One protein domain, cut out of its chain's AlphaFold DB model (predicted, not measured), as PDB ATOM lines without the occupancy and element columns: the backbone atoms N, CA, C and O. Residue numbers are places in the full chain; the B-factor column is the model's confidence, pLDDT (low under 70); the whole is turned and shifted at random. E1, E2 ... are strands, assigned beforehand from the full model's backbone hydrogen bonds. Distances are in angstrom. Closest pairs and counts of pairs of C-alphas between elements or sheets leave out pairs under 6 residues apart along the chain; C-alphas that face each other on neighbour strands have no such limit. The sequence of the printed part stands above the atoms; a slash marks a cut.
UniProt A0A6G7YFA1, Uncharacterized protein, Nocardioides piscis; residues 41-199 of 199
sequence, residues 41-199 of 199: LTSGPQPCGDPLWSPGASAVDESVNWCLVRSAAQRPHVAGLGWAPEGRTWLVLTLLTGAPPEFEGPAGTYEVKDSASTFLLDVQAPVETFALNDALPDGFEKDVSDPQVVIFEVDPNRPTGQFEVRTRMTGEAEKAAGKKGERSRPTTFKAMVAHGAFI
ATOM      1  N   LEU A  41     -40.267  22.822  17.251       60.06
ATOM      2  CA  LEU A  41     -40.057  21.460  16.772       60.06
ATOM      3  C   LEU A  41     -40.651  20.535  17.837       60.06
ATOM      4  O   LEU A  41     -40.273  20.614  19.004       60.06
ATOM      5  N   THR A  42     -41.647  19.738  17.460       59.34
ATOM      6  CA  THR A  42     -42.455  18.955  18.410       59.34
ATOM      7  C   THR A  42     -41.727  17.725  18.948       59.34
ATOM      8  O   THR A  42     -42.106  17.200  19.991       59.34
ATOM      9  N   SER A  43     -40.657  17.292  18.284       66.62
ATOM     10  CA  SER A  43     -39.850  16.135  18.669       66.62
ATOM     11  C   SER A  43     -38.357  16.425  18.498       66.62
ATOM     12  O   SER A  43     -37.939  17.092  17.549       66.62
ATOM     13  N   GLY A  44     -37.560  15.960  19.465       74.62
ATOM     14  CA  GLY A  44     -36.100  15.987  19.381       74.62
ATOM     15  C   GLY A  44     -35.564  14.953  18.381       74.62
ATOM     16  O   GLY A  44     -36.343  14.150  17.862       74.62
ATOM     17  N   PRO A  45     -34.242  14.943  18.126       86.88
ATOM     18  CA  PRO A  45     -33.639  14.006  17.189       86.88
ATOM     19  C   PRO A  45     -33.931  12.553  17.576       86.88
ATOM     20  O   PRO A  45     -33.668  12.153  18.711       86.88
ATOM     21  N   GLN A  46     -34.439  11.765  16.631       90.06
ATOM     22  CA  GLN A  46     -34.732  10.346  16.821       90.06
ATOM     23  C   GLN A  46     -34.132   9.505  15.688       90.06
ATOM     24  O   GLN A  46     -34.263   9.880  14.516       90.06
ATOM     25  N   PRO A  47     -33.445   8.391  16.000       90.81
ATOM     26  CA  PRO A  47     -32.939   7.497  14.971       90.81
ATOM     27  C   PRO A  47     -34.112   6.838  14.251       90.81
ATOM     28  O   PRO A  47     -35.141   6.529  14.856       90.81
ATOM     29  N   CYS A  48     -33.945   6.594  12.959       90.56
ATOM     30  CA  CYS A  48     -34.794   5.627  12.287       90.56
ATOM     31  C   CYS A  48     -34.451   4.225  12.819       90.56
ATOM     32  O   CYS A  48     -33.343   3.983  13.300       90.56
ATOM     33  N   GLY A  49     -35.413   3.312  12.765       89.12
ATOM     34  CA  GLY A  49     -35.239   1.918  13.151       89.12
ATOM     35  C   GLY A  49     -34.229   1.181  12.274       89.12
ATOM     36  O   GLY A  49     -33.712   1.724  11.295       89.12
ATOM     37  N   ASP A  50     -33.978  -0.075  12.643       90.56
ATOM     38  CA  ASP A  50     -32.930  -0.897  12.039       90.56
ATOM     39  C   ASP A  50     -33.038  -0.978  10.503       90.56
ATOM     40  O   ASP A  50     -34.145  -1.094   9.958       90.56
ATOM     41  N   PRO A  51     -31.897  -0.951   9.786       92.38
ATOM     42  CA  PRO A  51     -31.877  -1.031   8.333       92.38
ATOM     43  C   PRO A  51     -32.374  -2.393   7.842       92.38
ATOM     44  O   PRO A  51     -31.820  -3.442   8.180       92.38
ATOM     45  N   LEU A  52     -33.356  -2.377   6.946       94.56
ATOM     46  CA  LEU A  52     -33.801  -3.552   6.207       94.56
ATOM     47  C   LEU A  52     -33.163  -3.570   4.817       94.56
ATOM     48  O   LEU A  52     -33.506  -2.765   3.952       94.56
ATOM     49  N   TRP A  53     -32.253  -4.513   4.595       95.31
ATOM     50  CA  TRP A  53     -31.542  -4.667   3.328       95.31
ATOM     51  C   TRP A  53     -32.287  -5.564   2.336       95.31
ATOM     52  O   TRP A  53     -32.945  -6.540   2.701       95.31
ATOM     53  N   SER A  54     -32.142  -5.258   1.046       96.38
ATOM     54  CA  SER A  54     -32.566  -6.140  -0.039       96.38
ATOM     55  C   SER A  54     -31.807  -7.473   0.001       96.38
ATOM     56  O   SER A  54     -30.635  -7.486   0.383       96.38
ATOM     57  N   PRO A  55     -32.406  -8.586  -0.464       96.44
ATOM     58  CA  PRO A  55     -31.752  -9.892  -0.461       96.44
ATOM     59  C   PRO A  55     -30.360  -9.880  -1.102       96.44
ATOM     60  O   PRO A  55     -30.175  -9.359  -2.202       96.44
ATOM     61  N   GLY A  56     -29.398 -10.500  -0.417       94.44
ATOM     62  CA  GLY A  56     -28.014 -10.590  -0.880       94.44
ATOM     63  C   GLY A  56     -27.187  -9.324  -0.664       94.44
ATOM     64  O   GLY A  56     -26.072  -9.290  -1.167       94.44
ATOM     65  N   ALA A  57     -27.707  -8.323   0.053       95.56
ATOM     66  CA  ALA A  57     -26.959  -7.154   0.497       95.56
ATOM     67  C   ALA A  57     -26.968  -7.037   2.029       95.56
ATOM     68  O   ALA A  57     -27.937  -7.440   2.676       95.56
ATOM     69  N   SER A  58     -25.917  -6.458   2.605       94.00
ATOM     70  CA  SER A  58     -25.862  -6.093   4.025       94.00
ATOM     71  C   SER A  58     -24.892  -4.938   4.263       94.00
ATOM     72  O   SER A  58     -24.114  -4.573   3.382       94.00
ATOM     73  N   ALA A  59     -24.930  -4.365   5.466       90.31
ATOM     74  CA  ALA A  59     -23.912  -3.413   5.893       90.31
ATOM     75  C   ALA A  59     -22.537  -4.102   5.988       90.31
ATOM     76  O   ALA A  59     -22.459  -5.279   6.345       90.31
ATOM     77  N   VAL A  60     -21.473  -3.358   5.692       89.00
ATOM     78  CA  VAL A  60     -20.112  -3.678   6.152       89.00
ATOM     79  C   VAL A  60     -20.042  -3.315   7.642       89.00
ATOM     80  O   VAL A  60     -20.610  -2.287   8.017       89.00
ATOM     81  N   ASP A  61     -19.360  -4.111   8.471       73.69
ATOM     82  CA  ASP A  61     -19.365  -4.020   9.950       73.69
ATOM     83  C   ASP A  61     -19.047  -2.620  10.531       73.69
ATOM     84  O   ASP A  61     -19.430  -2.319  11.661       73.69
ATOM     85  N   GLU A  62     -18.408  -1.735   9.758       69.69
ATOM     86  CA  GLU A  62     -18.086  -0.349  10.148       69.69
ATOM     87  C   GLU A  62     -18.785   0.722   9.287       69.69
ATOM     88  O   GLU A  62     -18.672   1.922   9.546       69.69
ATOM     89  N   SER A  63     -19.529   0.313   8.256       69.81
ATOM     90  CA  SER A  63     -20.257   1.238   7.390       69.81
ATOM     91  C   SER A  63     -21.516   1.744   8.092       69.81
ATOM     92  O   SER A  63     -22.497   1.025   8.288       69.81
ATOM     93  N   VAL A  64     -21.496   3.016   8.488       65.31
ATOM     94  CA  VAL A  64     -22.657   3.647   9.117       65.31
ATOM     95  C   VAL A  64     -23.654   4.026   8.030       65.31
ATOM     96  O   VAL A  64     -23.460   4.996   7.299       65.31
ATOM     97  N   ASN A  65     -24.747   3.275   7.950       71.06
ATOM     98  CA  ASN A  65     -25.958   3.736   7.295       71.06
ATOM     99  C   ASN A  65     -26.803   4.463   8.341       71.06
ATOM    100  O   ASN A  65     -27.331   3.835   9.258       71.06
ATOM    101  N   TRP A  66     -26.844   5.791   8.267       80.50
ATOM    102  CA  TRP A  66     -27.544   6.606   9.250       80.50
ATOM    103  C   TRP A  66     -28.795   7.218   8.638       80.50
ATOM    104  O   TRP A  66     -28.771   7.857   7.586       80.50
ATOM    105  N   CYS A  67     -29.891   7.036   9.361       90.44
ATOM    106  CA  CYS A  67     -31.136   7.751   9.183       90.44
ATOM    107  C   CYS A  67     -31.510   8.322  10.554       90.44
ATOM    108  O   CYS A  67     -31.646   7.588  11.534       90.44
ATOM    109  N   LEU A  68     -31.623   9.642  10.638       92.75
ATOM    110  CA  LEU A  68     -31.958  10.375  11.850       92.75
ATOM    111  C   LEU A  68     -32.995  11.434  11.495       92.75
ATOM    112  O   LEU A  68     -32.716  12.357  10.730       92.75
ATOM    113  N   VAL A  69     -34.181  11.345  12.085       93.31
ATOM    114  CA  VAL A  69     -35.144  12.441  12.017       93.31
ATOM    115  C   VAL A  69     -34.708  13.486  13.028       93.31
ATOM    116  O   VAL A  69     -34.890  13.303  14.227       93.31
ATOM    117  N   ARG A  70     -34.081  14.569  12.553       91.69
ATOM    118  CA  ARG A  70     -33.616  15.665  13.417       91.69
ATOM    119  C   ARG A  70     -34.785  16.402  14.046       91.69
ATOM    120  O   ARG A  70     -34.668  16.849  15.184       91.69
ATOM    121  N   SER A  71     -35.865  16.565  13.289       90.75
ATOM    122  CA  SER A  71     -37.058  17.250  13.753       90.75
ATOM    123  C   SER A  71     -38.290  16.900  12.924       90.75
ATOM    124  O   SER A  71     -38.196  16.591  11.733       90.75
ATOM    125  N   ALA A  72     -39.449  16.986  13.573       91.25
ATOM    126  CA  ALA A  72     -40.755  16.928  12.937       91.25
ATOM    127  C   ALA A  72     -41.638  18.059  13.470       91.25
ATOM    128  O   ALA A  72     -41.636  18.363  14.670       91.25
ATOM    129  N   ALA A  73     -42.381  18.692  12.571       89.62
ATOM    130  CA  ALA A  73     -43.194  19.855  12.883       89.62
ATOM    131  C   ALA A  73     -44.438  19.910  11.998       89.62
ATOM    132  O   ALA A  73     -44.328  19.932  10.775       89.62
ATOM    133  N   GLN A  74     -45.615  20.020  12.613       89.62
ATOM    134  CA  GLN A  74     -46.828  20.389  11.885       89.62
ATOM    135  C   GLN A  74     -46.929  21.917  11.767       89.62
ATOM    136  O   GLN A  74     -46.637  22.644  12.727       89.62
ATOM    137  N   ARG A  75     -47.299  22.411  10.583       87.56
ATOM    138  CA  ARG A  75     -47.375  23.836  10.242       87.56
ATOM    139  C   ARG A  75     -48.568  24.105   9.320       87.56
ATOM    140  O   ARG A  75     -48.695  23.444   8.293       87.56
ATOM    141  N   PRO A  76     -49.386  25.133   9.596       89.06
ATOM    142  CA  PRO A  76     -50.475  25.499   8.695       89.06
ATOM    143  C   PRO A  76     -49.972  26.181   7.412       89.06
ATOM    144  O   PRO A  76     -50.705  26.248   6.431       89.06
ATOM    145  N   HIS A  77     -48.731  26.680   7.405       86.50
ATOM    146  CA  HIS A  77     -48.115  27.373   6.278       86.50
ATOM    147  C   HIS A  77     -46.641  26.972   6.126       86.50
ATOM    148  O   HIS A  77     -45.911  26.909   7.117       86.50
ATOM    149  N   VAL A  78     -46.191  26.766   4.887       89.31
ATOM    150  CA  VAL A  78     -44.781  26.547   4.531       89.31
ATOM    151  C   VAL A  78     -44.388  27.508   3.412       89.31
ATOM    152  O   VAL A  78     -45.108  27.653   2.429       89.31
ATOM    153  N   ALA A  79     -43.246  28.188   3.548       83.44
ATOM    154  CA  ALA A  79     -42.747  29.072   2.494       83.44
ATOM    155  C   ALA A  79     -42.541  28.292   1.181       83.44
ATOM    156  O   ALA A  79     -42.036  27.175   1.196       83.44
ATOM    157  N   GLY A  80     -42.966  28.861   0.052       86.19
ATOM    158  CA  GLY A  80     -42.942  28.196  -1.258       86.19
ATOM    159  C   GLY A  80     -44.185  27.351  -1.567       86.19
ATOM    160  O   GLY A  80     -44.626  27.352  -2.711       86.19
ATOM    161  N   LEU A  81     -44.805  26.722  -0.560       91.12
ATOM    162  CA  LEU A  81     -46.050  25.947  -0.723       91.12
ATOM    163  C   LEU A  81     -47.313  26.725  -0.317       91.12
ATOM    164  O   LEU A  81     -48.400  26.451  -0.817       91.12
ATOM    165  N   GLY A  82     -47.175  27.712   0.568       89.50
ATOM    166  CA  GLY A  82     -48.283  28.495   1.103       89.50
ATOM    167  C   GLY A  82     -49.036  27.785   2.229       89.50
ATOM    168  O   GLY A  82     -48.481  26.971   2.975       89.50
ATOM    169  N   TRP A  83     -50.312  28.139   2.379       89.25
ATOM    170  CA  TRP A  83     -51.217  27.533   3.357       89.25
ATOM    171  C   TRP A  83     -51.585  26.102   2.961       89.25
ATOM    172  O   TRP A  83     -51.777  25.812   1.781       89.25
ATOM    173  N   ALA A  84     -51.698  25.218   3.951       93.06
ATOM    174  CA  ALA A  84     -52.216  23.874   3.736       93.06
ATOM    175  C   ALA A  84     -53.689  23.926   3.283       93.06
ATOM    176  O   ALA A  84     -54.399  24.877   3.634       93.06
ATOM    177  N   PRO A  85     -54.173  22.923   2.526       93.94
ATOM    178  CA  PRO A  85     -55.587  22.836   2.168       93.94
ATOM    179  C   PRO A  85     -56.510  22.837   3.395       93.94
ATOM    180  O   PRO A  85     -56.111  22.466   4.499       93.94
ATOM    181  N   GLU A  86     -57.771  23.227   3.199       89.38
ATOM    182  CA  GLU A  86     -58.762  23.269   4.278       89.38
ATOM    183  C   GLU A  86     -58.894  21.904   4.977       89.38
ATOM    184  O   GLU A  86     -59.027  20.862   4.332       89.38
ATOM    185  N   GLY A  87     -58.831  21.907   6.313       92.12
ATOM    186  CA  GLY A  87     -58.857  20.687   7.128       92.12
ATOM    187  C   GLY A  87     -57.549  19.884   7.133       92.12
ATOM    188  O   GLY A  87     -57.526  18.770   7.658       92.12
ATOM    189  N   ARG A  88     -56.463  20.418   6.564       94.88
ATOM    190  CA  ARG A  88     -55.147  19.771   6.470       94.88
ATOM    191  C   ARG A  88     -54.065  20.640   7.109       94.88
ATOM    192  O   ARG A  88     -54.280  21.801   7.445       94.88
ATOM    193  N   THR A  89     -52.888  20.059   7.297       93.12
ATOM    194  CA  THR A  89     -51.684  20.761   7.755       93.12
ATOM    195  C   THR A  89     -50.457  20.197   7.048       93.12
ATOM    196  O   THR A  89     -50.471  19.053   6.583       93.12
ATOM    197  N   TRP A  90     -49.385  20.978   6.965       94.31
ATOM    198  CA  TRP A  90     -48.103  20.491   6.473       94.31
ATOM    199  C   TRP A  90     -47.346  19.803   7.601       94.31
ATOM    200  O   TRP A  90     -47.145  20.397   8.657       94.31
ATOM    201  N   LEU A  91     -46.875  18.581   7.379       93.88
ATOM    202  CA  LEU A  91     -45.857  17.951   8.211       93.88
ATOM    203  C   LEU A  91     -44.496  18.169   7.555       93.88
ATOM    204  O   LEU A  91     -44.240  17.653   6.470       93.88
ATOM    205  N   VAL A  92     -43.630  18.922   8.227       93.56
ATOM    206  CA  VAL A  92     -42.263  19.212   7.791       93.56
ATOM    207  C   VAL A  92     -41.303  18.357   8.601       93.56
ATOM    208  O   VAL A  92     -41.245  18.474   9.828       93.56
ATOM    209  N   LEU A  93     -40.549  17.508   7.909       94.00
ATOM    210  CA  LEU A  93     -39.504  16.673   8.489       94.00
ATOM    211  C   LEU A  93     -38.140  17.188   8.054       94.00
ATOM    212  O   LEU A  93     -37.920  17.436   6.870       94.00
ATOM    213  N   THR A  94     -37.212  17.306   8.999       93.75
ATOM    214  CA  THR A  94     -35.792  17.498   8.698       93.75
ATOM    215  C   THR A  94     -35.050  16.220   9.040       93.75
ATOM    216  O   THR A  94     -35.092  15.732  10.172       93.75
ATOM    217  N   LEU A  95     -34.369  15.675   8.046       93.81
ATOM    218  CA  LEU A  95     -33.787  14.353   8.077       93.81
ATOM    219  C   LEU A  95     -32.301  14.433   7.804       93.81
ATOM    220  O   LEU A  95     -31.819  15.193   6.969       93.81
ATOM    221  N   LEU A  96     -31.594  13.567   8.489       92.12
ATOM    222  CA  LEU A  96     -30.224  13.234   8.221       92.12
ATOM    223  C   LEU A  96     -30.223  11.821   7.658       92.12
ATOM    224  O   LEU A  96     -30.520  10.875   8.379       92.12
ATOM    225  N   THR A  97     -29.945  11.695   6.363       89.25
ATOM    226  CA  THR A  97     -29.894  10.407   5.665       89.25
ATOM    227  C   THR A  97     -28.614  10.310   4.860       89.25
ATOM    228  O   THR A  97     -28.291  11.250   4.135       89.25
ATOM    229  N   GLY A  98     -27.941   9.167   4.910       84.94
ATOM    230  CA  GLY A  98     -26.769   8.901   4.084       84.94
ATOM    231  C   GLY A  98     -26.754   7.464   3.589       84.94
ATOM    232  O   GLY A  98     -27.083   6.545   4.335       84.94
ATOM    233  N   ALA A  99     -26.360   7.263   2.333       88.00
ATOM    234  CA  ALA A  99     -25.926   5.943   1.900       88.00
ATOM    235  C   ALA A  99     -24.554   5.645   2.531       88.00
ATOM    236  O   ALA A  99     -23.719   6.552   2.602       88.00
ATOM    237  N   PRO A 100     -24.294   4.408   2.984       90.94
ATOM    238  CA  PRO A 100     -22.945   4.027   3.366       90.94
ATOM    239  C   PRO A 100     -22.007   4.127   2.148       90.94
ATOM    240  O   PRO A 100     -22.465   3.984   1.013       90.94
ATOM    241  N   PRO A 101     -20.699   4.347   2.351       91.81
ATOM    242  CA  PRO A 101     -19.735   4.388   1.249       91.81
ATOM    243  C   PRO A 101     -19.559   3.020   0.576       91.81
ATOM    244  O   PRO A 101     -19.176   2.945  -0.589       91.81
ATOM    245  N   GLU A 102     -19.853   1.937   1.296       94.06
ATOM    246  CA  GLU A 102     -19.682   0.560   0.849       94.06
ATOM    247  C   GLU A 102     -20.802  -0.329   1.404       94.06
ATOM    248  O   GLU A 102     -21.439   0.001   2.407       94.06
ATOM    249  N   PHE A 103     -21.045  -1.468   0.761       94.81
ATOM    250  CA  PHE A 103     -21.958  -2.500   1.251       94.81
ATOM    251  C   PHE A 103     -21.506  -3.893   0.807       94.81
ATOM    252  O   PHE A 103     -20.843  -4.050  -0.219       94.81
ATOM    253  N   GLU A 104     -21.886  -4.921   1.562       95.19
ATOM    254  CA  GLU A 104     -21.623  -6.310   1.192       95.19
ATOM    255  C   GLU A 104     -22.622  -6.805   0.148       95.19
ATOM    256  O   GLU A 104     -23.808  -6.468   0.188       95.19
ATOM    257  N   GLY A 105     -22.149  -7.640  -0.776       94.75
ATOM    258  CA  GLY A 105     -22.966  -8.263  -1.807       94.75
ATOM    259  C   GLY A 105     -22.471  -9.654  -2.227       94.75
ATOM    260  O   GLY A 105     -21.518 -10.191  -1.665       94.75
ATOM    261  N   PRO A 106     -23.058 -10.264  -3.276       93.75
ATOM    262  CA  PRO A 106     -22.768 -11.654  -3.651       93.75
ATOM    263  C   PRO A 106     -21.326 -11.940  -4.090       93.75
ATOM    264  O   PRO A 106     -20.931 -13.100  -4.166       93.75
ATOM    265  N   ALA A 107     -20.557 -10.904  -4.436       91.25
ATOM    266  CA  ALA A 107     -19.171 -11.024  -4.890       91.25
ATOM    267  C   ALA A 107     -18.166 -10.368  -3.925       91.25
ATOM    268  O   ALA A 107     -17.025 -10.138  -4.321       91.25
ATOM    269  N   GLY A 108     -18.588 -10.082  -2.688       92.81
ATOM    270  CA  GLY A 108     -17.828  -9.332  -1.687       92.81
ATOM    271  C   GLY A 108     -18.319  -7.893  -1.549       92.81
ATOM    272  O   GLY A 108     -19.466  -7.592  -1.887       92.81
ATOM    273  N   THR A 109     -17.433  -7.023  -1.080       94.06
ATOM    274  CA  THR A 109     -17.711  -5.612  -0.811       94.06
ATOM    275  C   THR A 109     -17.815  -4.794  -2.103       94.06
ATOM    276  O   THR A 109     -16.999  -4.935  -3.019       94.06
ATOM    277  N   TYR A 110     -18.826  -3.932  -2.176       94.25
ATOM    278  CA  TYR A 110     -19.074  -3.004  -3.275       94.25
ATOM    279  C   TYR A 110     -18.949  -1.565  -2.780       94.25
ATOM    280  O   TYR A 110     -19.619  -1.182  -1.824       94.25
ATOM    281  N   GLU A 111     -18.168  -0.750  -3.485       94.44
ATOM    282  CA  GLU A 111     -18.101   0.695  -3.271       94.44
ATOM    283  C   GLU A 111     -19.318   1.366  -3.921       94.44
ATOM    284  O   GLU A 111     -19.581   1.155  -5.109       94.44
ATOM    285  N   VAL A 112     -20.069   2.170  -3.168       94.56
ATOM    286  CA  VAL A 112     -21.253   2.885  -3.664       94.56
ATOM    287  C   VAL A 112     -20.821   3.997  -4.616       94.56
ATOM    288  O   VAL A 112     -20.112   4.923  -4.236       94.56
ATOM    289  N   LYS A 113     -21.284   3.926  -5.866       95.81
ATOM    290  CA  LYS A 113     -21.022   4.945  -6.897       95.81
ATOM    291  C   LYS A 113     -22.181   5.901  -7.102       95.81
ATOM    292  O   LYS A 113     -21.979   7.033  -7.528       95.81
ATOM    293  N   ASP A 114     -23.387   5.426  -6.833       95.38
ATOM    294  CA  ASP A 114     -24.608   6.201  -6.967       95.38
ATOM    295  C   ASP A 114     -25.600   5.777  -5.891       95.38
ATOM    296  O   ASP A 114     -25.716   4.586  -5.568       95.38
ATOM    297  N   SER A 115     -26.327   6.750  -5.352       94.31
ATOM    298  CA  SER A 115     -27.381   6.496  -4.385       94.31
ATOM    299  C   SER A 115     -28.512   7.502  -4.523       94.31
ATOM    300  O   SER A 115     -28.291   8.675  -4.814       94.31
ATOM    301  N   ALA A 116     -29.736   7.034  -4.300       94.00
ATOM    302  CA  ALA A 116     -30.920   7.874  -4.333       94.00
ATOM    303  C   ALA A 116     -31.917   7.426  -3.267       94.00
ATOM    304  O   ALA A 116     -32.327   6.258  -3.233       94.00
ATOM    305  N   SER A 117     -32.334   8.376  -2.437       94.38
ATOM    306  CA  SER A 117     -33.336   8.170  -1.398       94.38
ATOM    307  C   SER A 117     -34.730   8.525  -1.905       94.38
ATOM    308  O   SER A 117     -34.923   9.478  -2.655       94.38
ATOM    309  N   THR A 118     -35.720   7.751  -1.481       96.19
ATOM    310  CA  THR A 118     -37.143   8.067  -1.626       96.19
ATOM    311  C   THR A 118     -37.804   8.001  -0.262       96.19
ATOM    312  O   THR A 118     -37.460   7.133   0.541       96.19
ATOM    313  N   PHE A 119     -38.761   8.889  -0.025       96.56
ATOM    314  CA  PHE A 119     -39.411   9.061   1.269       96.56
ATOM    315  C   PHE A 119     -40.889   8.711   1.166       96.56
ATOM    316  O   PHE A 119     -41.521   9.009   0.151       96.56
ATOM    317  N   LEU A 120     -41.432   8.088   2.205       96.94
ATOM    318  CA  LEU A 120     -42.847   7.746   2.291       96.94
ATOM    319  C   LEU A 120     -43.370   8.021   3.701       96.94
ATOM    320  O   LEU A 120     -42.682   7.743   4.677       96.94
ATOM    321  N   LEU A 121     -44.605   8.499   3.803       95.81
ATOM    322  CA  LEU A 121     -45.368   8.555   5.047       95.81
ATOM    323  C   LEU A 121     -46.658   7.771   4.841       95.81
ATOM    324  O   LEU A 121     -47.493   8.156   4.027       95.81
ATOM    325  N   ASP A 122     -46.795   6.639   5.528       94.44
ATOM    326  CA  ASP A 122     -47.907   5.699   5.356       94.44
ATOM    327  C   ASP A 122     -48.182   5.405   3.879       94.44
ATOM    328  O   ASP A 122     -49.290   5.592   3.383       94.44
ATOM    329  N   VAL A 123     -47.125   5.008   3.167       94.62
ATOM    330  CA  VAL A 123     -47.091   4.732   1.720       94.62
ATOM    331  C   VAL A 123     -47.370   5.921   0.788       94.62
ATOM    332  O   VAL A 123     -47.362   5.738  -0.429       94.62
ATOM    333  N   GLN A 124     -47.559   7.134   1.311       96.19
ATOM    334  CA  GLN A 124     -47.721   8.345   0.504       96.19
ATOM    335  C   GLN A 124     -46.378   9.024   0.253       96.19
ATOM    336  O   GLN A 124     -45.555   9.136   1.158       96.19
ATOM    337  N   ALA A 125     -46.162   9.485  -0.978       97.19
ATOM    338  CA  ALA A 125     -44.997  10.290  -1.325       97.19
ATOM    339  C   ALA A 125     -45.115  11.710  -0.740       97.19
ATOM    340  O   ALA A 125     -46.233  12.202  -0.555       97.19
ATOM    341  N   PRO A 126     -43.986  12.378  -0.462       97.50
ATOM    342  CA  PRO A 126     -43.995  13.778  -0.074       97.50
ATOM    343  C   PRO A 126     -44.512  14.662  -1.206       97.50
ATOM    344  O   PRO A 126     -44.380  14.336  -2.387       97.50
ATOM    345  N   VAL A 127     -45.070  15.802  -0.817       97.50
ATOM    346  CA  VAL A 127     -45.441  16.877  -1.740       97.50
ATOM    347  C   VAL A 127     -44.189  17.571  -2.264       97.50
ATOM    348  O   VAL A 127     -44.142  17.926  -3.435       97.50
ATOM    349  N   GLU A 128     -43.171  17.718  -1.412       97.00
ATOM    350  CA  GLU A 128     -41.935  18.427  -1.737       97.00
ATOM    351  C   GLU A 128     -40.739  17.817  -0.987       97.00
ATOM    352  O   GLU A 128     -40.870  17.363   0.157       97.00
ATOM    353  N   THR A 129     -39.567  17.829  -1.631       96.44
ATOM    354  CA  THR A 129     -38.291  17.386  -1.050       96.44
ATOM    355  C   THR A 129     -37.146  18.260  -1.533       96.44
ATOM    356  O   THR A 129     -37.003  18.443  -2.741       96.44
ATOM    357  N   PHE A 130     -36.290  18.725  -0.627       94.56
ATOM    358  CA  PHE A 130     -35.107  19.511  -0.988       94.56
ATOM    359  C   PHE A 130     -33.993  19.390   0.055       94.56
ATOM    360  O   PHE A 130     -34.246  19.061   1.215       94.56
ATOM    361  N   ALA A 131     -32.758  19.684  -0.350       93.31
ATOM    362  CA  ALA A 131     -31.636  19.814   0.570       93.31
ATOM    363  C   ALA A 131     -31.733  21.150   1.321       93.31
ATOM    364  O   ALA A 131     -31.974  22.196   0.717       93.31
ATOM    365  N   LEU A 132     -31.557  21.142   2.641       90.00
ATOM    366  CA  LEU A 132     -31.712  22.335   3.474       90.00
ATOM    367  C   LEU A 132     -30.753  23.448   3.040       90.00
ATOM    368  O   LEU A 132     -31.148  24.613   3.042       90.00
ATOM    369  N   ASN A 133     -29.531  23.104   2.622       91.38
ATOM    370  CA  ASN A 133     -28.561  24.090   2.155       91.38
ATOM    371  C   ASN A 133     -28.986  24.811   0.868       91.38
ATOM    372  O   ASN A 133     -28.496  25.915   0.628       91.38
ATOM    373  N   ASP A 134     -29.879  24.226   0.066       90.94
ATOM    374  CA  ASP A 134     -30.412  24.853  -1.152       90.94
ATOM    375  C   ASP A 134     -31.480  25.910  -0.834       90.94
ATOM    376  O   ASP A 134     -31.733  26.803  -1.642       90.94
ATOM    377  N   ALA A 135     -32.092  25.839   0.351       86.75
ATOM    378  CA  ALA A 135     -33.075  26.811   0.823       86.75
ATOM    379  C   ALA A 135     -32.451  27.975   1.617       86.75
ATOM    380  O   ALA A 135     -33.162  28.913   1.992       86.75
ATOM    381  N   LEU A 136     -31.145  27.926   1.905       83.88
ATOM    382  CA  LEU A 136     -30.454  28.982   2.645       83.88
ATOM    383  C   LEU A 136     -30.213  30.214   1.754       83.88
ATOM    384  O   LEU A 136     -29.776  30.062   0.613       83.88
ATOM    385  N   PRO A 137     -30.433  31.443   2.260       84.06
ATOM    386  CA  PRO A 137     -30.053  32.650   1.535       84.06
ATOM    387  C   PRO A 137     -28.535  32.743   1.329       84.06
ATOM    388  O   PRO A 137     -27.746  32.199   2.108       84.06
ATOM    389  N   ASP A 138     -28.118  33.507   0.319       87.50
ATOM    390  CA  ASP A 138     -26.701  33.772   0.069       87.50
ATOM    391  C   ASP A 138     -26.009  34.371   1.306       87.50
ATOM    392  O   ASP A 138     -26.535  35.259   1.980       87.50
ATOM    393  N   GLY A 139     -24.793  33.894   1.590       86.44
ATOM    394  CA  GLY A 139     -23.972  34.367   2.709       86.44
ATOM    395  C   GLY A 139     -24.242  33.689   4.056       86.44
ATOM    396  O   GLY A 139     -23.530  33.983   5.015       86.44
ATOM    397  N   PHE A 140     -25.208  32.769   4.138       88.88
ATOM    398  CA  PHE A 140     -25.403  31.929   5.321       88.88
ATOM    399  C   PHE A 140     -24.437  30.737   5.332       88.88
ATOM    400  O   PHE A 140     -24.082  30.183   4.288       88.88
ATOM    401  N   GLU A 141     -24.004  30.342   6.532       91.19
ATOM    402  CA  GLU A 141     -23.178  29.150   6.725       91.19
ATOM    403  C   GLU A 141     -24.002  27.894   6.414       91.19
ATOM    404  O   GLU A 141     -25.088  27.698   6.960       91.19
ATOM    405  N   LYS A 142     -23.483  27.057   5.513       90.81
ATOM    406  CA  LYS A 142     -24.113  25.794   5.123       90.81
ATOM    407  C   LYS A 142     -23.872  24.726   6.186       90.81
ATOM    408  O   LYS A 142     -22.763  24.610   6.705       90.81
ATOM    409  N   ASP A 143     -24.882  23.904   6.458       85.00
ATOM    410  CA  ASP A 143     -24.720  22.729   7.310       85.00
ATOM    411  C   ASP A 143     -23.931  21.666   6.532       85.00
ATOM    412  O   ASP A 143     -24.357  21.209   5.471       85.00
ATOM    413  N   VAL A 144     -22.771  21.262   7.053       86.12
ATOM    414  CA  VAL A 144     -21.909  20.243   6.426       86.12
ATOM    415  C   VAL A 144     -22.605  18.894   6.245       86.12
ATOM    416  O   VAL A 144     -22.208  18.113   5.386       86.12
ATOM    417  N   SER A 145     -23.629  18.616   7.054       84.19
ATOM    418  CA  SER A 145     -24.424  17.391   6.976       84.19
ATOM    419  C   SER A 145     -25.558  17.456   5.947       84.19
ATOM    420  O   SER A 145     -26.215  16.443   5.726       84.19
ATOM    421  N   ASP A 146     -25.772  18.634   5.349       89.44
ATOM    422  CA  ASP A 146     -26.802  18.974   4.360       89.44
ATOM    423  C   ASP A 146     -28.138  18.222   4.537       89.44
ATOM    424  O   ASP A 146     -28.505  17.361   3.723       89.44
ATOM    425  N   PRO A 147     -28.863  18.495   5.641       91.81
ATOM    426  CA  PRO A 147     -30.081  17.769   5.967       91.81
ATOM    427  C   PRO A 147     -31.107  17.830   4.837       91.81
ATOM    428  O   PRO A 147     -31.294  18.863   4.205       91.81
ATOM    429  N   GLN A 148     -31.848  16.749   4.634       95.06
ATOM    430  CA  GLN A 148     -32.975  16.728   3.709       95.06
ATOM    431  C   GLN A 148     -34.234  17.245   4.405       95.06
ATOM    432  O   GLN A 148     -34.542  16.847   5.530       95.06
ATOM    433  N   VAL A 149     -34.987  18.108   3.731       95.19
ATOM    434  CA  VAL A 149     -36.325  18.530   4.144       95.19
ATOM    435  C   VAL A 149     -37.350  17.772   3.315       95.19
ATOM    436  O   VAL A 149     -37.257  17.717   2.091       95.19
ATOM    437  N   VAL A 150     -38.331  17.180   3.992       96.62
ATOM    438  CA  VAL A 150     -39.393  16.379   3.378       96.62
ATOM    439  C   VAL A 150     -40.735  16.864   3.907       96.62
ATOM    440  O   VAL A 150     -40.923  16.956   5.122       96.62
ATOM    441  N   ILE A 151     -41.661  17.191   3.003       96.50
ATOM    442  CA  ILE A 151     -42.941  17.812   3.358       96.50
ATOM    443  C   ILE A 151     -44.103  16.927   2.917       96.50
ATOM    444  O   ILE A 151     -44.201  16.542   1.752       96.50
ATOM    445  N   PHE A 152     -45.016  16.654   3.845       96.94
ATOM    446  CA  PHE A 152     -46.246  15.904   3.603       96.94
ATOM    447  C   PHE A 152     -47.476  16.746   3.922       96.94
ATOM    448  O   PHE A 152     -47.449  17.600   4.805       96.94
ATOM    449  N   GLU A 153     -48.583  16.450   3.251       96.06
ATOM    450  CA  GLU A 153     -49.905  16.930   3.644       96.06
ATOM    451  C   GLU A 153     -50.564  15.902   4.575       96.06
ATOM    452  O   GLU A 153     -50.751  14.743   4.197       96.06
ATOM    453  N   VAL A 154     -50.941  16.305   5.788       94.69
ATOM    454  CA  VAL A 154     -51.507  15.396   6.798       94.69
ATOM    455  C   VAL A 154     -52.772  15.960   7.445       94.69
ATOM    456  O   VAL A 154     -53.096  17.141   7.318       94.69
ATOM    457  N   ASP A 155     -53.508  15.092   8.140       93.12
ATOM    458  CA  ASP A 155     -54.595  15.508   9.029       93.12
ATOM    459  C   ASP A 155     -53.985  16.078  10.328       93.12
ATOM    460  O   ASP A 155     -53.129  15.412  10.919       93.12
ATOM    461  N   PRO A 156     -54.392  17.281  10.781       87.56
ATOM    462  CA  PRO A 156     -53.818  17.938  11.959       87.56
ATOM    463  C   PRO A 156     -54.053  17.191  13.277       87.56
ATOM    464  O   PRO A 156     -53.309  17.378  14.234       87.56
ATOM    465  N   ASN A 157     -55.072  16.333  13.348       85.56
ATOM    466  CA  ASN A 157     -55.377  15.536  14.536       85.56
ATOM    467  C   ASN A 157     -54.749  14.143  14.478       85.56
ATOM    468  O   ASN A 157     -54.943  13.334  15.389       85.56
ATOM    469  N   ARG A 158     -54.017  13.827  13.404       77.81
ATOM    470  CA  ARG A 158     -53.394  12.520  13.267       77.81
ATOM    471  C   ARG A 158     -52.219  12.407  14.240       77.81
ATOM    472  O   ARG A 158     -51.292  13.211  14.169       77.81
ATOM    473  N   PRO A 159     -52.209  11.384  15.107       65.62
ATOM    474  CA  PRO A 159     -51.305  11.323  16.243       65.62
ATOM    475  C   PRO A 159     -49.872  10.916  15.907       65.62
ATOM    476  O   PRO A 159     -49.196  10.617  16.879       65.62
ATOM    477  N   THR A 160     -49.438  10.918  14.627       70.50
ATOM    478  CA  THR A 160     -48.163  10.414  14.032       70.50
ATOM    479  C   THR A 160     -48.336   9.198  13.098       70.50
ATOM    480  O   THR A 160     -49.354   8.501  13.171       70.50
ATOM    481  N   GLY A 161     -47.417   8.999  12.141       85.44
ATOM    482  CA  GLY A 161     -47.515   8.003  11.050       85.44
ATOM    483  C   GLY A 161     -46.241   7.172  10.842       85.44
ATOM    484  O   GLY A 161     -45.198   7.469  11.426       85.44
ATOM    485  N   GLN A 162     -46.309   6.119  10.017       93.19
ATOM    486  CA  GLN A 162     -45.126   5.326   9.663       93.19
ATOM    487  C   GLN A 162     -44.346   6.031   8.551       93.19
ATOM    488  O   GLN A 162     -44.758   6.037   7.390       93.19
ATOM    489  N   PHE A 163     -43.204   6.604   8.904       95.06
ATOM    490  CA  PHE A 163     -42.257   7.186   7.968       95.06
ATOM    491  C   PHE A 163     -41.261   6.130   7.485       95.06
ATOM    492  O   PHE A 163     -40.760   5.331   8.275       95.06
ATOM    493  N   GLU A 164     -40.953   6.127   6.192       95.75
ATOM    494  CA  GLU A 164     -40.000   5.210   5.576       95.75
ATOM    495  C   GLU A 164     -39.028   5.970   4.666       95.75
ATOM    496  O   GLU A 164     -39.435   6.773   3.822       95.75
ATOM    497  N   VAL A 165     -37.735   5.671   4.799       96.19
ATOM    498  CA  VAL A 165     -36.675   6.108   3.881       96.19
ATOM    499  C   VAL A 165     -36.156   4.890   3.139       96.19
ATOM    500  O   VAL A 165     -35.622   3.977   3.764       96.19
ATOM    501  N   ARG A 166     -36.268   4.878   1.810       96.00
ATOM    502  CA  ARG A 166     -35.685   3.839   0.950       96.00
ATOM    503  C   ARG A 166     -34.529   4.411   0.160       96.00
ATOM    504  O   ARG A 166     -34.752   5.243  -0.717       96.00
ATOM    505  N   THR A 167     -33.333   3.904   0.397       95.38
ATOM    506  CA  THR A 167     -32.133   4.295  -0.338       95.38
ATOM    507  C   THR A 167     -31.771   3.189  -1.313       95.38
ATOM    508  O   THR A 167     -31.458   2.063  -0.924       95.38
ATOM    509  N   ARG A 168     -31.845   3.496  -2.607       96.56
ATOM    510  CA  ARG A 168     -31.327   2.636  -3.675       96.56
ATOM    511  C   ARG A 168     -29.867   2.977  -3.899       96.56
ATOM    512  O   ARG A 168     -29.529   4.153  -3.945       96.56
ATOM    513  N   MET A 169     -29.033   1.960  -4.067       96.44
ATOM    514  CA  MET A 169     -27.595   2.108  -4.283       96.44
ATOM    515  C   MET A 169     -27.155   1.271  -5.478       96.44
ATOM    516  O   MET A 169     -27.646   0.155  -5.685       96.44
ATOM    517  N   THR A 170     -26.210   1.799  -6.248       97.31
ATOM    518  CA  THR A 170     -25.442   1.031  -7.232       97.31
ATOM    519  C   THR A 170     -23.992   1.011  -6.783       97.31
ATOM    520  O   THR A 170     -23.374   2.066  -6.645       97.31
ATOM    521  N   GLY A 171     -23.467  -0.188  -6.548       95.75
ATOM    522  CA  GLY A 171     -22.089  -0.394  -6.141       95.75
ATOM    523  C   GLY A 171     -21.251  -1.094  -7.203       95.75
ATOM    524  O   GLY A 171     -21.776  -1.830  -8.046       95.75
ATOM    525  N   GLU A 172     -19.942  -0.888  -7.129       95.62
ATOM    526  CA  GLU A 172     -18.938  -1.551  -7.957       95.62
ATOM    527  C   GLU A 172     -17.933  -2.292  -7.073       95.62
ATOM    528  O   GLU A 172     -17.407  -1.733  -6.117       95.62
ATOM    529  N   ALA A 173     -17.663  -3.553  -7.403       91.44
ATOM    530  CA  ALA A 173     -16.605  -4.334  -6.780       91.44
ATOM    531  C   ALA A 173     -15.423  -4.456  -7.747       91.44
ATOM    532  O   ALA A 173     -15.597  -4.820  -8.926       91.44
ATOM    533  N   GLU A 174     -14.210  -4.204  -7.250       75.69
ATOM    534  CA  GLU A 174     -13.000  -4.569  -7.977       75.69
ATOM    535  C   GLU A 174     -12.945  -6.093  -8.113       75.69
ATOM    536  O   GLU A 174     -12.992  -6.842  -7.136       75.69
ATOM    537  N   LYS A 175     -12.832  -6.592  -9.347       66.81
ATOM    538  CA  LYS A 175     -12.540  -8.014  -9.531       66.81
ATOM    539  C   LYS A 175     -11.127  -8.284  -9.037       66.81
ATOM    540  O   LYS A 175     -10.183  -7.687  -9.555       66.81
ATOM    541  N   ALA A 176     -10.982  -9.265  -8.144       57.44
ATOM    542  CA  ALA A 176      -9.692  -9.878  -7.851       57.44
ATOM    543  C   ALA A 176      -8.971 -10.178  -9.176       57.44
ATOM    544  O   ALA A 176      -9.555 -10.797 -10.072       57.44
ATOM    545  N   ALA A 177      -7.745  -9.667  -9.329       53.78
ATOM    546  CA  ALA A 177      -7.021  -9.671 -10.594       53.78
ATOM    547  C   ALA A 177      -6.976 -11.081 -11.210       53.78
ATOM    548  O   ALA A 177      -6.250 -11.967 -10.752       53.78
ATOM    549  N   GLY A 178      -7.764 -11.288 -12.267       56.06
ATOM    550  CA  GLY A 178      -7.667 -12.470 -13.113       56.06
ATOM    551  C   GLY A 178      -6.302 -12.526 -13.803       56.06
ATOM    552  O   GLY A 178      -5.607 -11.514 -13.918       56.06
ATOM    553  N   LYS A 179      -5.900 -13.725 -14.247       54.69
ATOM    554  CA  LYS A 179      -4.606 -13.998 -14.904       54.69
ATOM    555  C   LYS A 179      -4.200 -12.870 -15.872       54.69
ATOM    556  O   LYS A 179      -4.988 -12.460 -16.718       54.69
ATOM    557  N   LYS A 180      -2.944 -12.411 -15.739       56.88
ATOM    558  CA  LYS A 180      -2.281 -11.355 -16.533       56.88
ATOM    559  C   LYS A 180      -2.815 -11.262 -17.975       56.88
ATOM    560  O   LYS A 180      -2.521 -12.134 -18.788       56.88
ATOM    561  N   GLY A 181      -3.517 -10.171 -18.290       61.75
ATOM    562  CA  GLY A 181      -3.826  -9.764 -19.669       61.75
ATOM    563  C   GLY A 181      -5.299  -9.490 -19.977       61.75
ATOM    564  O   GLY A 181      -5.586  -8.866 -20.996       61.75
ATOM    565  N   GLU A 182      -6.231  -9.892 -19.114       59.47
ATOM    566  CA  GLU A 182      -7.660  -9.648 -19.332       59.47
ATOM    567  C   GLU A 182      -8.083  -8.319 -18.689       59.47
ATOM    568  O   GLU A 182      -7.905  -8.117 -17.488       59.47
ATOM    569  N   ARG A 183      -8.632  -7.384 -19.480       59.81
ATOM    570  CA  ARG A 183      -9.277  -6.177 -18.938       59.81
ATOM    571  C   ARG A 183     -10.482  -6.622 -18.108       59.81
ATOM    572  O   ARG A 183     -11.516  -6.974 -18.678       59.81
ATOM    573  N   SER A 184     -10.360  -6.628 -16.784       64.81
ATOM    574  CA  SER A 184     -11.489  -6.918 -15.907       64.81
ATOM    575  C   SER A 184     -12.503  -5.780 -16.017       64.81
ATOM    576  O   SER A 184     -12.195  -4.614 -15.788       64.81
ATOM    577  N   ARG A 185     -13.735  -6.110 -16.415       75.69
ATOM    578  CA  ARG A 185     -14.865  -5.199 -16.200       75.69
ATOM    579  C   ARG A 185     -15.234  -5.238 -14.713       75.69
ATOM    580  O   ARG A 185     -15.318  -6.360 -14.190       75.69
ATOM    581  N   PRO A 186     -15.454  -4.082 -14.059       80.69
ATOM    582  CA  PRO A 186     -15.956  -4.044 -12.691       80.69
ATOM    583  C   PRO A 186     -17.288  -4.795 -12.611       80.69
ATOM    584  O   PRO A 186     -18.081  -4.789 -13.560       80.69
ATOM    585  N   THR A 187     -17.501  -5.507 -11.506       90.25
ATOM    586  CA  THR A 187     -18.780  -6.171 -11.241       90.25
ATOM    587  C   THR A 187     -19.691  -5.152 -10.578       90.25
ATOM    588  O   THR A 187     -19.304  -4.564  -9.573       90.25
ATOM    589  N   THR A 188     -20.886  -4.941 -11.123       95.00
ATOM    590  CA  THR A 188     -21.868  -4.022 -10.542       95.00
ATOM    591  C   THR A 188     -22.945  -4.790  -9.787       95.00
ATOM    592  O   THR A 188     -23.359  -5.875 -10.206       95.00
ATOM    593  N   PHE A 189     -23.420  -4.227  -8.681       96.56
ATOM    594  CA  PHE A 189     -24.531  -4.780  -7.913       96.56
ATOM    595  C   PHE A 189     -25.431  -3.654  -7.409       96.56
ATOM    596  O   PHE A 189     -24.968  -2.567  -7.068       96.56
ATOM    597  N   LYS A 190     -26.742  -3.899  -7.426       97.50
ATOM    598  CA  LYS A 190     -27.746  -2.941  -6.964       97.50
ATOM    599  C   LYS A 190     -28.334  -3.444  -5.664       97.50
ATOM    600  O   LYS A 190     -28.811  -4.575  -5.614       97.50
ATOM    601  N   ALA A 191     -28.351  -2.577  -4.665       96.88
ATOM    602  CA  ALA A 191     -28.956  -2.848  -3.376       96.88
ATOM    603  C   ALA A 191     -30.018  -1.802  -3.049       96.88
ATOM    604  O   ALA A 191     -30.075  -0.709  -3.624       96.88
ATOM    605  N   MET A 192     -30.877  -2.158  -2.105       96.62
ATOM    606  CA  MET A 192     -31.799  -1.244  -1.460       96.62
ATOM    607  C   MET A 192     -31.700  -1.441   0.042       96.62
ATOM    608  O   MET A 192     -31.571  -2.569   0.515       96.62
ATOM    609  N   VAL A 193     -31.797  -0.346   0.774       95.12
ATOM    610  CA  VAL A 193     -31.921  -0.351   2.226       95.12
ATOM    611  C   VAL A 193     -33.083   0.544   2.618       95.12
ATOM    612  O   VAL A 193     -33.226   1.648   2.088       95.12
ATOM    613  N   ALA A 194     -33.939   0.046   3.500       94.88
ATOM    614  CA  ALA A 194     -35.074   0.779   4.031       94.88
ATOM    615  C   ALA A 194     -34.889   1.023   5.531       94.88
ATOM    616  O   ALA A 194     -34.478   0.119   6.253       94.88
ATOM    617  N   HIS A 195     -35.230   2.222   5.993       94.75
ATOM    618  CA  HIS A 195     -35.347   2.551   7.414       94.75
ATOM    619  C   HIS A 195     -36.768   3.013   7.699       94.75
ATOM    620  O   HIS A 195     -37.343   3.752   6.899       94.75
ATOM    621  N   GLY A 196     -37.320   2.604   8.837       92.19
ATOM    622  CA  GLY A 196     -38.644   3.028   9.289       92.19
ATOM    623  C   GLY A 196     -38.568   3.862  10.563       92.19
ATOM    624  O   GLY A 196     -37.761   3.564  11.431       92.19
ATOM    625  N   ALA A 197     -39.413   4.873  10.713       89.56
ATOM    626  CA  ALA A 197     -39.575   5.633  11.949       89.56
ATOM    627  C   ALA A 197     -41.062   5.915  12.202       89.56
ATOM    628  O   ALA A 197     -41.850   5.979  11.261       89.56
ATOM    629  N   PHE A 198     -41.450   6.090  13.463       88.19
ATOM    630  CA  PHE A 198     -42.779   6.594  13.814       88.19
ATOM    631  C   PHE A 198     -42.651   8.075  14.148       88.19
ATOM    632  O   PHE A 198     -41.898   8.427  15.056       88.19
ATOM    633  N   ILE A 199     -43.319   8.924  13.362       80.50
ATOM    634  CA  ILE A 199     -43.079  10.375  13.339       80.50
ATOM    635  C   ILE A 199     -44.284  11.189  13.684       80.50
ATOM    636  O   ILE A 199     -45.303  11.025  12.965       80.50
TER     637      ILE A 199
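AT A GLANCE: This is residues 41 to 199 of the 199 residues of an uncharacterized protein of Nocardioides piscis (UniProt A0A6G7YFA1). An elongated sandwich of two four-stranded sheets, partly face to face: the longer sheet, E3 E4 E7 E8, is curled like part of a barrel, and E1 E2 E6 E5 covers part of it. At one end the E7 and E8 hairpin runs on into a loop whose residues 177 to 183 stick out. The printed part has 159 residues, no named helix and eight strands, E1 to E8 along the chain; the class is all strand, though 71 residues, under half, are in named elements. Both sheets are antiparallel, in the orders just named; the whole is loose, with a radius of gyration of the C-alphas of 19.0 A and spans of 68 by 38 by 24 A.

IN THESE COORDINATES: E3 is residues 102 to 105, E4 108 to 121 (33.5 A), E7 162 to 173 (34.3 A) and E8 187 to 198 (37.0 A), ending at C-alpha 198 (-42.779, 6.594, 13.814). E1 is 67 to 75, from C-alpha 67 (-31.136, 7.751, 9.183), E2 89 to 97, E5 128 to 131 and E6 148 to 154.

HOW THE PARTS SIT: E7 and E8, a hairpin, have N 163 and O 197 at 2.8 A. E4 bends by 80 degrees at residue 113; N 118 and O 166 of E7 are 2.8 A apart, and N 110 and O 103 of E3 2.8 A. In the other sheet, pairs within hydrogen-bond range are N 92 of E2 and O 73 of E1 at 2.8 A, N 91 of E2 and O 152 of E6 at 2.8 A, and N 149 of E6 and O 130 of E5 at 2.8 A. The sheets' facing parts are 10.6 A centre to centre.

THE WHOLE: The C-alphas of Glu 86 and Lys 180, the two farthest apart, are 69.4 A apart. The printed part has no cut; the links E1 to E2, E5 to E6 and E7 to E8 are long. Residues 41 to 43, 62 to 64, 159 and 175 to 184 have pLDDT under 70.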